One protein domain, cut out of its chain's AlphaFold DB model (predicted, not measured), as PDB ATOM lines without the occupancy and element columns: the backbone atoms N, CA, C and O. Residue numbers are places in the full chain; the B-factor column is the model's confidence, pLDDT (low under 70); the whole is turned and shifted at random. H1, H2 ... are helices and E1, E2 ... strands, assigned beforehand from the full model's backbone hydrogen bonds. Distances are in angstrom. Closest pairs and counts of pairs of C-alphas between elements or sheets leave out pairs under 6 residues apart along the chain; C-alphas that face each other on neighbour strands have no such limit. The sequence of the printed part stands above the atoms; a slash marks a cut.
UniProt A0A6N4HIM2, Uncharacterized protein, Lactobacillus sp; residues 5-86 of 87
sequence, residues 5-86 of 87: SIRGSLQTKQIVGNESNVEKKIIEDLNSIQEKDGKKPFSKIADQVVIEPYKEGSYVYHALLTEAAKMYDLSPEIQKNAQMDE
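What this domain is: This is residues 5 to 86 of the 87 residues of an uncharacterized protein of Lactobacillus sp (UniProt A0A6N4HIM2). A strongly twisted sheet of four strands makes a wall, with the long helix H1 running slantwise over one face and the other face bare of named helices. Two short helices lie near the last turns of H1: H2, which leads straight into E2, and H3, which sits beside the strands close to E1. The printed part has 82 residues, with three named helices and four named strands along the chain as E1 H1 H2 E2 E3 H3 E4; the sheet's order is E2 E3 E1 E4, antiparallel throughout. The class is mixed, helices and strands, and the whole is compact and rounded, with a radius of gyration of the C-alphas of 11.9 A and spans of 33 by 26 by 20 A.

How they stand to each other: Look first at the inner strands E3, residues 58 to 65, and E1, residues 5 to 11, antiparallel at 153 degrees; N 61 and O 8 are 2.8 A apart, within hydrogen-bond range. The edge strand E2, residues 46 to 51, forms a hairpin with E3, with N 50 and O 62 at 2.8 A. The other edge strand, E4, residues 83 to 85, is antiparallel to E1, with N 83 and O 7 at 2.9 A. H1, residues 19 to 36, is on the sheet at a height of 7.6 A, over E2 and only just over E3, where 3 of its C-alphas fall; its closest C-alpha to E2 is that of Glu 23, 6.2 A from that of Ile 51. With residues 27 to 34 alone, H1 touches H2, residues 42 to 45, closest at the C-alphas of Asn 31 and Phe 42, 4.8 A apart; H2 only grazes the sheet. H3, residues 76 to 81, stands at the sheet's level; its C-alpha 81 is 4.8 A from that of Gly 8, the closest pair with E1. H1 and H3 only just touch, with 3 pairs of C-alphas within 8 A, the closest those of Ile 33 and Glu 77 at 7.5 A. In H1 every O i to N i+4 pair is within hydrogen-bond range, in H3 1 of 2, and H2 is too short for one.

Where its parts are: Find C-alpha 5 at (125.641, 169.823, 138.566), where E1 begins its 19.5 A. Go on to C-alpha 19 at (105.570, 165.905, 144.554); from there H1 runs 25.8 A. E3 spans 20.9 A and E2 13.0 A. E4 ends at C-alpha 85, (128.469, 167.276, 134.960).

The domain as a whole: The C-alphas farthest apart are those of Val 16 and Ala 68, 33.4 A. The printed part has no cut and no long link. Look for pLDDT under 70 at residue 12, residues 67 to 72 and residues 81 to 86.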
ATOM      1  N   SER A   5     126.802 170.684 138.719       71.06
ATOM      2  CA  SER A   5     125.641 169.823 138.566       71.06
ATOM      3  C   SER A   5     125.963 168.453 139.151       71.06
ATOM      4  O   SER A   5     126.939 167.821 138.747       71.06
ATOM      5  N   ILE A   6     125.159 168.004 140.113       71.88
ATOM      6  CA  ILE A   6     125.281 166.676 140.706       71.88
ATOM      7  C   ILE A   6     124.009 165.897 140.482       71.88
ATOM      8  O   ILE A   6     122.943 166.256 140.981       71.88
ATOM      9  N   ARG A   7     124.149 164.784 139.773       73.44
ATOM     10  CA  ARG A   7     123.090 163.793 139.627       73.44
ATOM     11  C   ARG A   7     123.405 162.603 140.500       73.44
ATOM     12  O   ARG A   7     124.516 162.091 140.432       73.44
ATOM     13  N   GLY A   8     122.444 162.172 141.302       73.19
ATOM     14  CA  GLY A   8     122.572 160.980 142.125       73.19
ATOM     15  C   GLY A   8     121.241 160.275 142.300       73.19
ATOM     16  O   GLY A   8     120.181 160.819 142.014       73.19
ATOM     17  N   SER A   9     121.293 159.035 142.770       75.12
ATOM     18  CA  SER A   9     120.103 158.273 143.136       75.12
ATOM     19  C   SER A   9     120.117 157.997 144.629       75.12
ATOM     20  O   SER A   9     121.093 157.446 145.144       75.12
ATOM     21  N   LEU A  10     119.033 158.337 145.317       72.38
ATOM     22  CA  LEU A  10     118.816 157.912 146.691       72.38
ATOM     23  C   LEU A  10     118.026 156.599 146.668       72.38
ATOM     24  O   LEU A  10     116.873 156.568 146.222       72.38
ATOM     25  N   GLN A  11     118.643 155.510 147.133       75.62
ATOM     26  CA  GLN A  11     117.919 154.261 147.367       75.62
ATOM     27  C   GLN A  11     116.976 154.462 148.546       75.62
ATOM     28  O   GLN A  11     117.402 154.661 149.680       75.62
ATOM     29  N   THR A  12     115.680 154.412 148.276       68.50
ATOM     30  CA  THR A  12     114.658 154.566 149.304       68.50
ATOM     31  C   THR A  12     113.403 153.827 148.874       68.50
ATOM     32  O   THR A  12     113.205 153.513 147.702       68.50
ATOM     33  N   LYS A  13     112.541 153.504 149.834       73.62
ATOM     34  CA  LYS A  13     111.236 152.919 149.512       73.62
ATOM     35  C   LYS A  13     110.406 153.962 148.771       73.62
ATOM     36  O   LYS A  13     110.553 155.153 149.025       73.62
ATOM     37  N   GLN A  14     109.505 153.515 147.898       78.00
ATOM     38  CA  GLN A  14     108.557 154.410 147.240       78.00
ATOM     39  C   GLN A  14     107.868 155.313 148.275       78.00
ATOM     40  O   GLN A  14     107.199 154.831 149.193       78.00
ATOM     41  N   ILE A  15     108.042 156.622 148.122       77.44
ATOM     42  CA  ILE A  15     107.404 157.639 148.947       77.44
ATOM     43  C   ILE A  15     106.087 157.996 148.257       77.44
ATOM     44  O   ILE A  15     106.063 158.551 147.160       77.44
ATOM     45  N   VAL A  16     104.972 157.643 148.890       75.25
ATOM     46  CA  VAL A  16     103.631 157.943 148.373       75.25
ATOM     47  C   VAL A  16     103.206 159.320 148.879       75.25
ATOM     48  O   VAL A  16     103.176 159.559 150.084       75.25
ATOM     49  N   GLY A  17     102.874 160.234 147.969       75.56
ATOM     50  CA  GLY A  17     102.473 161.596 148.310       75.56
ATOM     51  C   GLY A  17     102.446 162.509 147.089       75.56
ATOM     52  O   GLY A  17     102.722 162.070 145.975       75.56
ATOM     53  N   ASN A  18     102.107 163.782 147.297       80.69
ATOM     54  CA  ASN A  18     102.306 164.792 146.260       80.69
ATOM     55  C   ASN A  18     103.808 165.097 146.094       80.69
ATOM     56  O   ASN A  18     104.610 164.848 146.995       80.69
ATOM     57  N   GLU A  19     104.177 165.646 144.941       77.44
ATOM     58  CA  GLU A  19     105.570 165.905 144.554       77.44
ATOM     59  C   GLU A  19     106.343 166.713 145.607       77.44
ATOM     60  O   GLU A  19     107.432 166.317 146.013       77.44
ATOM     61  N   SER A  20     105.729 167.763 146.161       80.62
ATOM     62  CA  SER A  20     106.365 168.609 147.180       80.62
ATOM     63  C   SER A  20     106.688 167.863 148.482       80.62
ATOM     64  O   SER A  20     107.715 168.122 149.110       80.62
ATOM     65  N   ASN A  21     105.843 166.920 148.912       83.62
ATOM     66  CA  ASN A  21     106.130 166.113 150.100       83.62
ATOM     67  C   ASN A  21     107.242 165.091 149.838       83.62
ATOM     68  O   ASN A  21     108.052 164.829 150.727       83.62
ATOM     69  N   VAL A  22     107.288 164.525 148.628       83.25
ATOM     70  CA  VAL A  22     108.351 163.604 148.204       83.25
ATOM     71  C   VAL A  22     109.695 164.331 148.160       83.25
ATOM     72  O   VAL A  22     110.671 163.844 148.725       83.25
ATOM     73  N   GLU A  23     109.725 165.527 147.571       83.81
ATOM     74  CA  GLU A  23     110.917 166.372 147.494       83.81
ATOM     75  C   GLU A  23     111.469 166.717 148.879       83.81
ATOM     76  O   GLU A  23     112.648 166.480 149.150       83.81
ATOM     77  N   LYS A  24     110.612 167.192 149.793       86.94
ATOM     78  CA  LYS A  24     111.014 167.498 151.175       86.94
ATOM     79  C   LYS A  24     111.648 166.300 151.865       86.94
ATOM     80  O   LYS A  24     112.702 166.442 152.475       86.94
ATOM     81  N   LYS A  25     111.031 165.123 151.740       86.31
ATOM     82  CA  LYS A  25     111.521 163.906 152.389       86.31
ATOM     83  C   LYS A  25     112.890 163.479 151.853       86.31
ATOM     84  O   LYS A  25     113.746 163.077 152.629       86.31
ATOM     85  N   ILE A  26     113.122 163.616 150.550       85.12
ATOM     86  CA  ILE A  26     114.431 163.313 149.955       85.12
ATOM     87  C   ILE A  26     115.485 164.318 150.420       85.12
ATOM     88  O   ILE A  26     116.594 163.919 150.762       85.12
ATOM     89  N   ILE A  27     115.152 165.609 150.486       87.62
ATOM     90  CA  ILE A  27     116.069 166.630 151.011       87.62
ATOM     91  C   ILE A  27     116.401 166.362 152.488       87.62
ATOM     92  O   ILE A  27     117.556 166.507 152.882       87.62
ATOM     93  N   GLU A  28     115.428 165.948 153.302       90.12
ATOM     94  CA  GLU A  28     115.646 165.535 154.695       90.12
ATOM     95  C   GLU A  28     116.573 164.317 154.806       90.12
ATOM     96  O   GLU A  28     117.489 164.321 155.632       90.12
ATOM     97  N   ASP A  29     116.393 163.305 153.956       88.44
ATOM     98  CA  ASP A  29     117.268 162.130 153.925       88.44
ATOM     99  C   ASP A  29     118.702 162.524 153.510       88.44
ATOM    100  O   ASP A  29     119.673 162.115 154.148       88.44
ATOM    101  N   LEU A  30     118.857 163.392 152.501       86.94
ATOM    102  CA  LEU A  30     120.161 163.915 152.069       86.94
ATOM    103  C   LEU A  30     120.830 164.782 153.147       86.94
ATOM    104  O   LEU A  30     122.041 164.682 153.353       86.94
ATOM    105  N   ASN A  31     120.060 165.609 153.862       90.69
ATOM    106  CA  ASN A  31     120.542 166.335 155.040       90.69
ATOM    107  C   ASN A  31     121.044 165.363 156.109       90.69
ATOM    108  O   ASN A  31     122.141 165.548 156.627       90.69
ATOM    109  N   SER A  32     120.276 164.312 156.399       90.44
ATOM    110  CA  SER A  32     120.623 163.322 157.422       90.44
ATOM    111  C   SER A  32     121.921 162.584 157.087       90.44
ATOM    112  O   SER A  32     122.741 162.352 157.974       90.44
ATOM    113  N   ILE A  33     122.142 162.246 155.811       87.81
ATOM    114  CA  ILE A  33     123.394 161.626 155.345       87.81
ATOM    115  C   ILE A  33     124.586 162.567 155.586       87.81
ATOM    116  O   ILE A  33     125.596 162.147 156.145       87.81
ATOM    117  N   GLN A  34     124.443 163.846 155.231       88.44
ATOM    118  CA  GLN A  34     125.473 164.864 155.460       88.44
ATOM    119  C   GLN A  34     125.796 165.060 156.940       88.44
ATOM    120  O   GLN A  34     126.961 165.046 157.335       88.44
ATOM    121  N   GLU A  35     124.764 165.215 157.766       90.44
ATOM    122  CA  GLU A  35     124.910 165.420 159.207       90.44
ATOM    123  C   GLU A  35     125.557 164.211 159.888       90.44
ATOM    124  O   GLU A  35     126.403 164.381 160.767       90.44
ATOM    125  N   LYS A  36     125.225 162.991 159.445       89.25
ATOM    126  CA  LYS A  36     125.847 161.751 159.927       89.25
ATOM    127  C   LYS A  36     127.359 161.727 159.692       89.25
ATOM    128  O   LYS A  36     128.089 161.216 160.539       89.25
ATOM    129  N   ASP A  37     127.824 162.311 158.592       87.25
ATOM    130  CA  ASP A  37     129.250 162.448 158.281       87.25
ATOM    131  C   ASP A  37     129.870 163.746 158.839       87.25
ATOM    132  O   ASP A  37     131.019 164.071 158.530       87.25
ATOM    133  N   GLY A  38     129.133 164.500 159.666       87.56
ATOM    134  CA  GLY A  38     129.591 165.747 160.288       87.56
ATOM    135  C   GLY A  38     129.699 166.933 159.324       87.56
ATOM    136  O   GLY A  38     130.404 167.900 159.620       87.56
ATOM    137  N   LYS A  39     129.035 166.859 158.166       88.44
ATOM    138  CA  LYS A  39     129.050 167.886 157.118       88.44
ATOM    139  C   LYS A  39     127.840 168.805 157.215       88.44
ATOM    140  O   LYS A  39     126.898 168.563 157.971       88.44
ATOM    141  N   LYS A  40     127.861 169.902 156.454       87.12
ATOM    142  CA  LYS A  40     126.725 170.829 156.409       87.12
ATOM    143  C   LYS A  40     125.506 170.157 155.764       87.12
ATOM    144  O   LYS A  40     125.673 169.434 154.780       87.12
ATOM    145  N   PRO A  41     124.279 170.448 156.241       88.19
ATOM    146  CA  PRO A  41     123.063 169.909 155.642       88.19
ATOM    147  C   PRO A  41     123.011 170.195 154.139       88.19
ATOM    148  O   PRO A  41     123.294 171.316 153.710       88.19
ATOM    149  N   PHE A  42     122.608 169.204 153.345       86.44
ATOM    150  CA  PHE A  42     122.506 169.296 151.886       86.44
ATOM    151  C   PHE A  42     121.712 170.529 151.414       86.44
ATOM    152  O   PHE A  42     122.153 171.285 150.554       86.44
ATOM    153  N   SER A  43     120.587 170.807 152.067       85.44
ATOM    154  CA  SER A  43     119.731 171.983 151.845       85.44
ATOM    155  C   SER A  43     120.408 173.344 152.062       85.44
ATOM    156  O   SER A  43     119.882 174.361 151.622       85.44
ATOM    157  N   LYS A  44     121.551 173.404 152.761       85.75
ATOM    158  CA  LYS A  44     122.326 174.640 152.973       85.75
ATOM    159  C   LYS A  44     123.397 174.868 151.916       85.75
ATOM    160  O   LYS A  44     123.952 175.961 151.856       85.75
ATOM    161  N   ILE A  45     123.714 173.837 151.139       81.12
ATOM    162  CA  ILE A  45     124.807 173.847 150.168       81.12
ATOM    163  C   ILE A  45     124.320 173.666 148.724       81.12
ATOM    164  O   ILE A  45     125.078 173.966 147.798       81.12
ATOM    165  N   ALA A  46     123.076 173.218 148.533       80.62
ATOM    166  CA  ALA A  46     122.390 173.139 147.250       80.62
ATOM    167  C   ALA A  46     121.524 174.390 147.008       80.62
ATOM    168  O   ALA A  46     120.720 174.762 147.860       80.62
ATOM    169  N   ASP A  47     121.679 175.009 145.838       79.56
ATOM    170  CA  ASP A  47     120.861 176.146 145.384       79.56
ATOM    171  C   ASP A  47     119.520 175.684 144.804       79.56
ATOM    172  O   ASP A  47     118.497 176.352 144.943       79.56
ATOM    173  N   GLN A  48     119.534 174.541 144.120       79.25
ATOM    174  CA  GLN A  48     118.362 173.957 143.484       79.25
ATOM    175  C   GLN A  48     118.459 172.441 143.566       79.25
ATOM    176  O   GLN A  48     119.535 171.881 143.373       79.25
ATOM    177  N   VAL A  49     117.335 171.780 143.829       81.31
ATOM    178  CA  VAL A  49     117.218 170.324 143.787       81.31
ATOM    179  C   VAL A  49     115.986 169.991 142.964       81.31
ATOM    180  O   VAL A  49     114.920 170.547 143.187       81.31
ATOM    181  N   VAL A  50     116.150 169.117 141.982       83.38
ATOM    182  CA  VAL A  50     115.069 168.574 141.166       83.38
ATOM    183  C   VAL A  50     115.002 167.087 141.448       83.38
ATOM    184  O   VAL A  50     116.012 166.391 141.355       83.38
ATOM    185  N   ILE A  51     113.820 166.599 141.807       82.94
ATOM    186  CA  ILE A  51     113.580 165.180 142.048       82.94
ATOM    187  C   ILE A  51     112.846 164.600 140.848       82.94
ATOM    188  O   ILE A  51     111.768 165.059 140.484       82.94
ATOM    189  N   GLU A  52     113.422 163.568 140.247       81.62
ATOM    190  CA  GLU A  52     112.762 162.800 139.203       81.62
ATOM    191  C   GLU A  52     111.820 161.731 139.790       81.62
ATOM    192  O   GLU A  52     111.963 161.326 140.950       81.62
ATOM    193  N   PRO A  53     110.872 161.208 138.987       79.06
ATOM    194  CA  PRO A  53     109.977 160.144 139.419       79.06
ATOM    195  C   PRO A  53     110.723 158.918 139.951       79.06
ATOM    196  O   PRO A  53     111.791 158.556 139.457       79.06
ATOM    197  N   TYR A  54     110.099 158.235 140.912       78.25
ATOM    198  CA  TYR A  54     110.585 156.963 141.438       78.25
ATOM    199  C   TYR A  54     110.785 155.946 140.309       78.25
ATOM    200  O   TYR A  54     109.830 155.574 139.621       78.25
ATOM    201  N   LYS A  55     112.019 155.475 140.144       75.25
ATOM    202  CA  LYS A  55     112.395 154.448 139.172       75.25
ATOM    203  C   LYS A  55     113.117 153.331 139.913       75.25
ATOM    204  O   LYS A  55     114.087 153.571 140.628       75.25
ATOM    205  N   GLU A  56     112.606 152.111 139.762       76.88
ATOM    206  CA  GLU A  56     113.305 150.881 140.162       76.88
ATOM    207  C   GLU A  56     113.810 150.839 141.620       76.88
ATOM    208  O   GLU A  56     114.873 150.290 141.892       76.88
ATOM    209  N   GLY A  57     113.079 151.399 142.593       77.31
ATOM    210  CA  GLY A  57     113.557 151.382 143.989       77.31
ATOM    211  C   GLY A  57     114.338 152.617 144.423       77.31
ATOM    212  O   GLY A  57     114.910 152.624 145.512       77.31
ATOM    213  N   SER A  58     114.404 153.651 143.586       78.88
ATOM    214  CA  SER A  58     115.181 154.852 143.872       78.88
ATOM    215  C   SER A  58     114.497 156.114 143.367       78.88
ATOM    216  O   SER A  58     113.743 156.087 142.393       78.88
ATOM    217  N   TYR A  59     114.772 157.230 144.037       81.31
ATOM    218  CA  TYR A  59     114.510 158.552 143.480       81.31
ATOM    219  C   TYR A  59     115.816 159.113 142.948       81.31
ATOM    220  O   TYR A  59     116.810 159.196 143.677       81.31
ATOM    221  N   VAL A  60     115.809 159.488 141.674       81.44
ATOM    222  CA  VAL A  60     116.918 160.233 141.084       81.44
ATOM    223  C   VAL A  60     116.733 161.694 141.463       81.44
ATOM    224  O   VAL A  60     115.631 162.229 141.382       81.44
ATOM    225  N   TYR A  61     117.806 162.331 141.906       81.31
ATOM    226  CA  TYR A  61     117.836 163.759 142.156       81.31
ATOM    227  C   TYR A  61     118.941 164.409 141.339       81.31
ATOM    228  O   TYR A  61     120.014 163.844 141.115       81.31
ATOM    229  N   HIS A  62     118.667 165.633 140.921       83.38
ATOM    230  CA  HIS A  62     119.608 166.518 140.270       83.38
ATOM    231  C   HIS A  62     119.713 167.786 141.107       83.38
ATOM    232  O   HIS A  62     118.757 168.549 141.221       83.38
ATOM    233  N   ALA A  63     120.861 167.986 141.741       80.44
ATOM    234  CA  ALA A  63     121.126 169.136 142.585       80.44
ATOM    235  C   ALA A  63     122.188 170.043 141.967       80.44
ATOM    236  O   ALA A  63     123.225 169.583 141.489       80.44
ATOM    237  N   LEU A  64     121.938 171.343 142.031       81.62
ATOM    238  CA  LEU A  64     122.888 172.380 141.679       81.62
ATOM    239  C   LEU A  64     123.552 172.871 142.958       81.62
ATOM    240  O   LEU A  64     122.892 173.443 143.827       81.62
ATOM    241  N   LEU A  65     124.851 172.627 143.091       78.50
ATOM    242  CA  LEU A  65     125.583 173.018 144.286       78.50
ATOM    243  C   LEU A  65     126.128 174.445 144.190       78.50
ATOM    244  O   LEU A  65     126.617 174.880 143.144       78.50
ATOM    245  N   THR A  66     126.100 175.137 145.330       73.38
ATOM    246  CA  THR A  66     126.745 176.442 145.510       73.38
ATOM    247  C   THR A  66     128.253 176.340 145.280       73.38
ATOM    248  O   THR A  66     128.877 175.303 145.516       73.38
ATOM    249  N   GLU A  67     128.898 177.447 144.908       65.25
ATOM    250  CA  GLU A  67     130.360 177.467 144.768       65.25
ATOM    251  C   GLU A  67     131.104 177.172 146.082       65.25
ATOM    252  O   GLU A  67     132.239 176.702 146.052       65.25
ATOM    253  N   ALA A  68     130.472 177.417 147.232       60.41
ATOM    254  CA  ALA A  68     131.027 177.107 148.548       60.41
ATOM    255  C   ALA A  68     131.042 175.597 148.852       60.41
ATOM    256  O   ALA A  68     131.823 175.150 149.686       60.41
ATOM    257  N   ALA A  69     130.207 174.817 148.163       65.00
ATOM    258  CA  ALA A  69     130.096 173.369 148.311       65.00
ATOM    259  C   ALA A  69     131.063 172.588 147.403       65.00
ATOM    260  O   ALA A  69     131.002 171.357 147.359       65.00
ATOM    261  N   LYS A  70     131.929 173.289 146.649       60.47
ATOM    262  CA  LYS A  70     132.832 172.705 145.646       60.47
ATOM    263  C   LYS A  70     133.552 171.458 146.182       60.47
ATOM    264  O   LYS A  70     134.272 171.521 147.174       60.47
ATOM    265  N   MET A  71     133.323 170.340 145.482       58.56
ATOM    266  CA  MET A  71     133.966 169.012 145.525       58.56
ATOM    267  C   MET A  71     134.095 168.259 146.870       58.56
ATOM    268  O   MET A  71     134.209 167.037 146.835       58.56
ATOM    269  N   TYR A  72     134.035 168.895 148.044       58.41
ATOM    270  CA  TYR A  72     134.490 168.266 149.300       58.41
ATOM    271  C   TYR A  72     133.450 168.201 150.426       58.41
ATOM    272  O   TYR A  72     133.567 167.356 151.321       58.41
ATOM    273  N   ASP A  73     132.406 169.033 150.377       74.94
ATOM    274  CA  ASP A  73     131.427 169.123 151.471       74.94
ATOM    275  C   ASP A  73     130.273 168.119 151.338       74.94
ATOM    276  O   ASP A  73     129.339 168.152 152.126       74.94
ATOM    277  N   LEU A  74     130.327 167.204 150.362       80.50
ATOM    278  CA  LEU A  74     129.359 166.113 150.214       80.50
ATOM    279  C   LEU A  74     129.831 164.832 150.886       80.50
ATOM    280  O   LEU A  74     130.974 164.418 150.703       80.50
ATOM    281  N   SER A  75     128.946 164.168 151.611       83.44
ATOM    282  CA  SER A  75     129.152 162.842 152.176       83.44
ATOM    283  C   SER A  75     129.686 161.859 151.141       83.44
ATOM    284  O   SER A  75     129.198 161.870 150.008       83.44
ATOM    285  N   PRO A  76     130.619 160.961 151.504       82.38
ATOM    286  CA  PRO A  76     131.097 159.909 150.607       82.38
ATOM    287  C   PRO A  76     129.960 159.083 149.991       82.38
ATOM    288  O   PRO A  76     130.041 158.678 148.835       82.38
ATOM    289  N   GLU A  77     128.875 158.871 150.739       79.88
ATOM    290  CA  GLU A  77     127.676 158.168 150.270       79.88
ATOM    291  C   GLU A  77     126.946 158.921 149.146       79.88
ATOM    292  O   GLU A  77     126.510 158.313 148.168       79.88
ATOM    293  N   ILE A  78     126.880 160.251 149.236       78.69
ATOM    294  CA  ILE A  78     126.331 161.109 148.180       78.69
ATOM    295  C   ILE A  78     127.308 161.173 147.003       78.69
ATOM    296  O   ILE A  78     126.901 160.983 145.861       78.69
ATOM    297  N   GLN A  79     128.603 161.356 147.273       75.75
ATOM    298  CA  GLN A  79     129.650 161.444 146.252       75.75
ATOM    299  C   GLN A  79     129.771 160.176 145.404       75.75
ATOM    300  O   GLN A  79     130.002 160.267 144.206       75.75
ATOM    301  N   LYS A  80     129.580 158.992 145.996       72.19
ATOM    302  CA  LYS A  80     129.618 157.715 145.269       72.19
ATOM    303  C   LYS A  80     128.561 157.638 144.166       72.19
ATOM    304  O   LYS A  80     128.780 156.982 143.153       72.19
ATOM    305  N   ASN A  81     127.421 158.283 144.392       66.12
ATOM    306  CA  ASN A  81     126.301 158.296 143.463       66.12
ATOM    307  C   ASN A  81     126.263 159.576 142.619       66.12
ATOM    308  O   ASN A  81     125.502 159.628 141.662       66.12
ATOM    309  N   ALA A  82     127.069 160.581 142.970       65.38
ATOM    310  CA  ALA A  82     127.165 161.863 142.298       65.38
ATOM    311  C   ALA A  82     127.975 161.746 141.002       65.38
ATOM    312  O   ALA A  82     129.182 161.507 141.034       65.38
ATOM    313  N   GLN A  83     127.338 161.989 139.862       65.31
ATOM    314  CA  GLN A  83     128.046 162.340 138.633       65.31
ATOM    315  C   GLN A  83     128.178 163.861 138.572       65.31
ATOM    316  O   GLN A  83     127.173 164.568 138.665       65.31
ATOM    317  N   MET A  84     129.419 164.352 138.489       63.03
ATOM    318  CA  MET A  84     129.691 165.761 138.216       63.03
ATOM    319  C   MET A  84     129.564 165.983 136.715       63.03
ATOM    320  O   MET A  84     130.397 165.491 135.956       63.03
ATOM    321  N   ASP A  85     128.545 166.731 136.311       57.56
ATOM    322  CA  ASP A  85     128.469 167.276 134.960       57.56
ATOM    323  C   ASP A  85     129.075 168.689 135.001       57.56
ATOM    324  O   ASP A  85     128.553 169.582 135.677       57.56
ATOM    325  N   GLU A  86     130.214 168.878 134.332       50.50
ATOM    326  CA  GLU A  86     130.726 170.212 134.009       50.50
ATOM    327  C   GLU A  86     129.980 170.702 132.758       50.50
ATOM    328  O   GLU A  86     130.319 170.309 131.644       50.50
TER     329      GLU A  86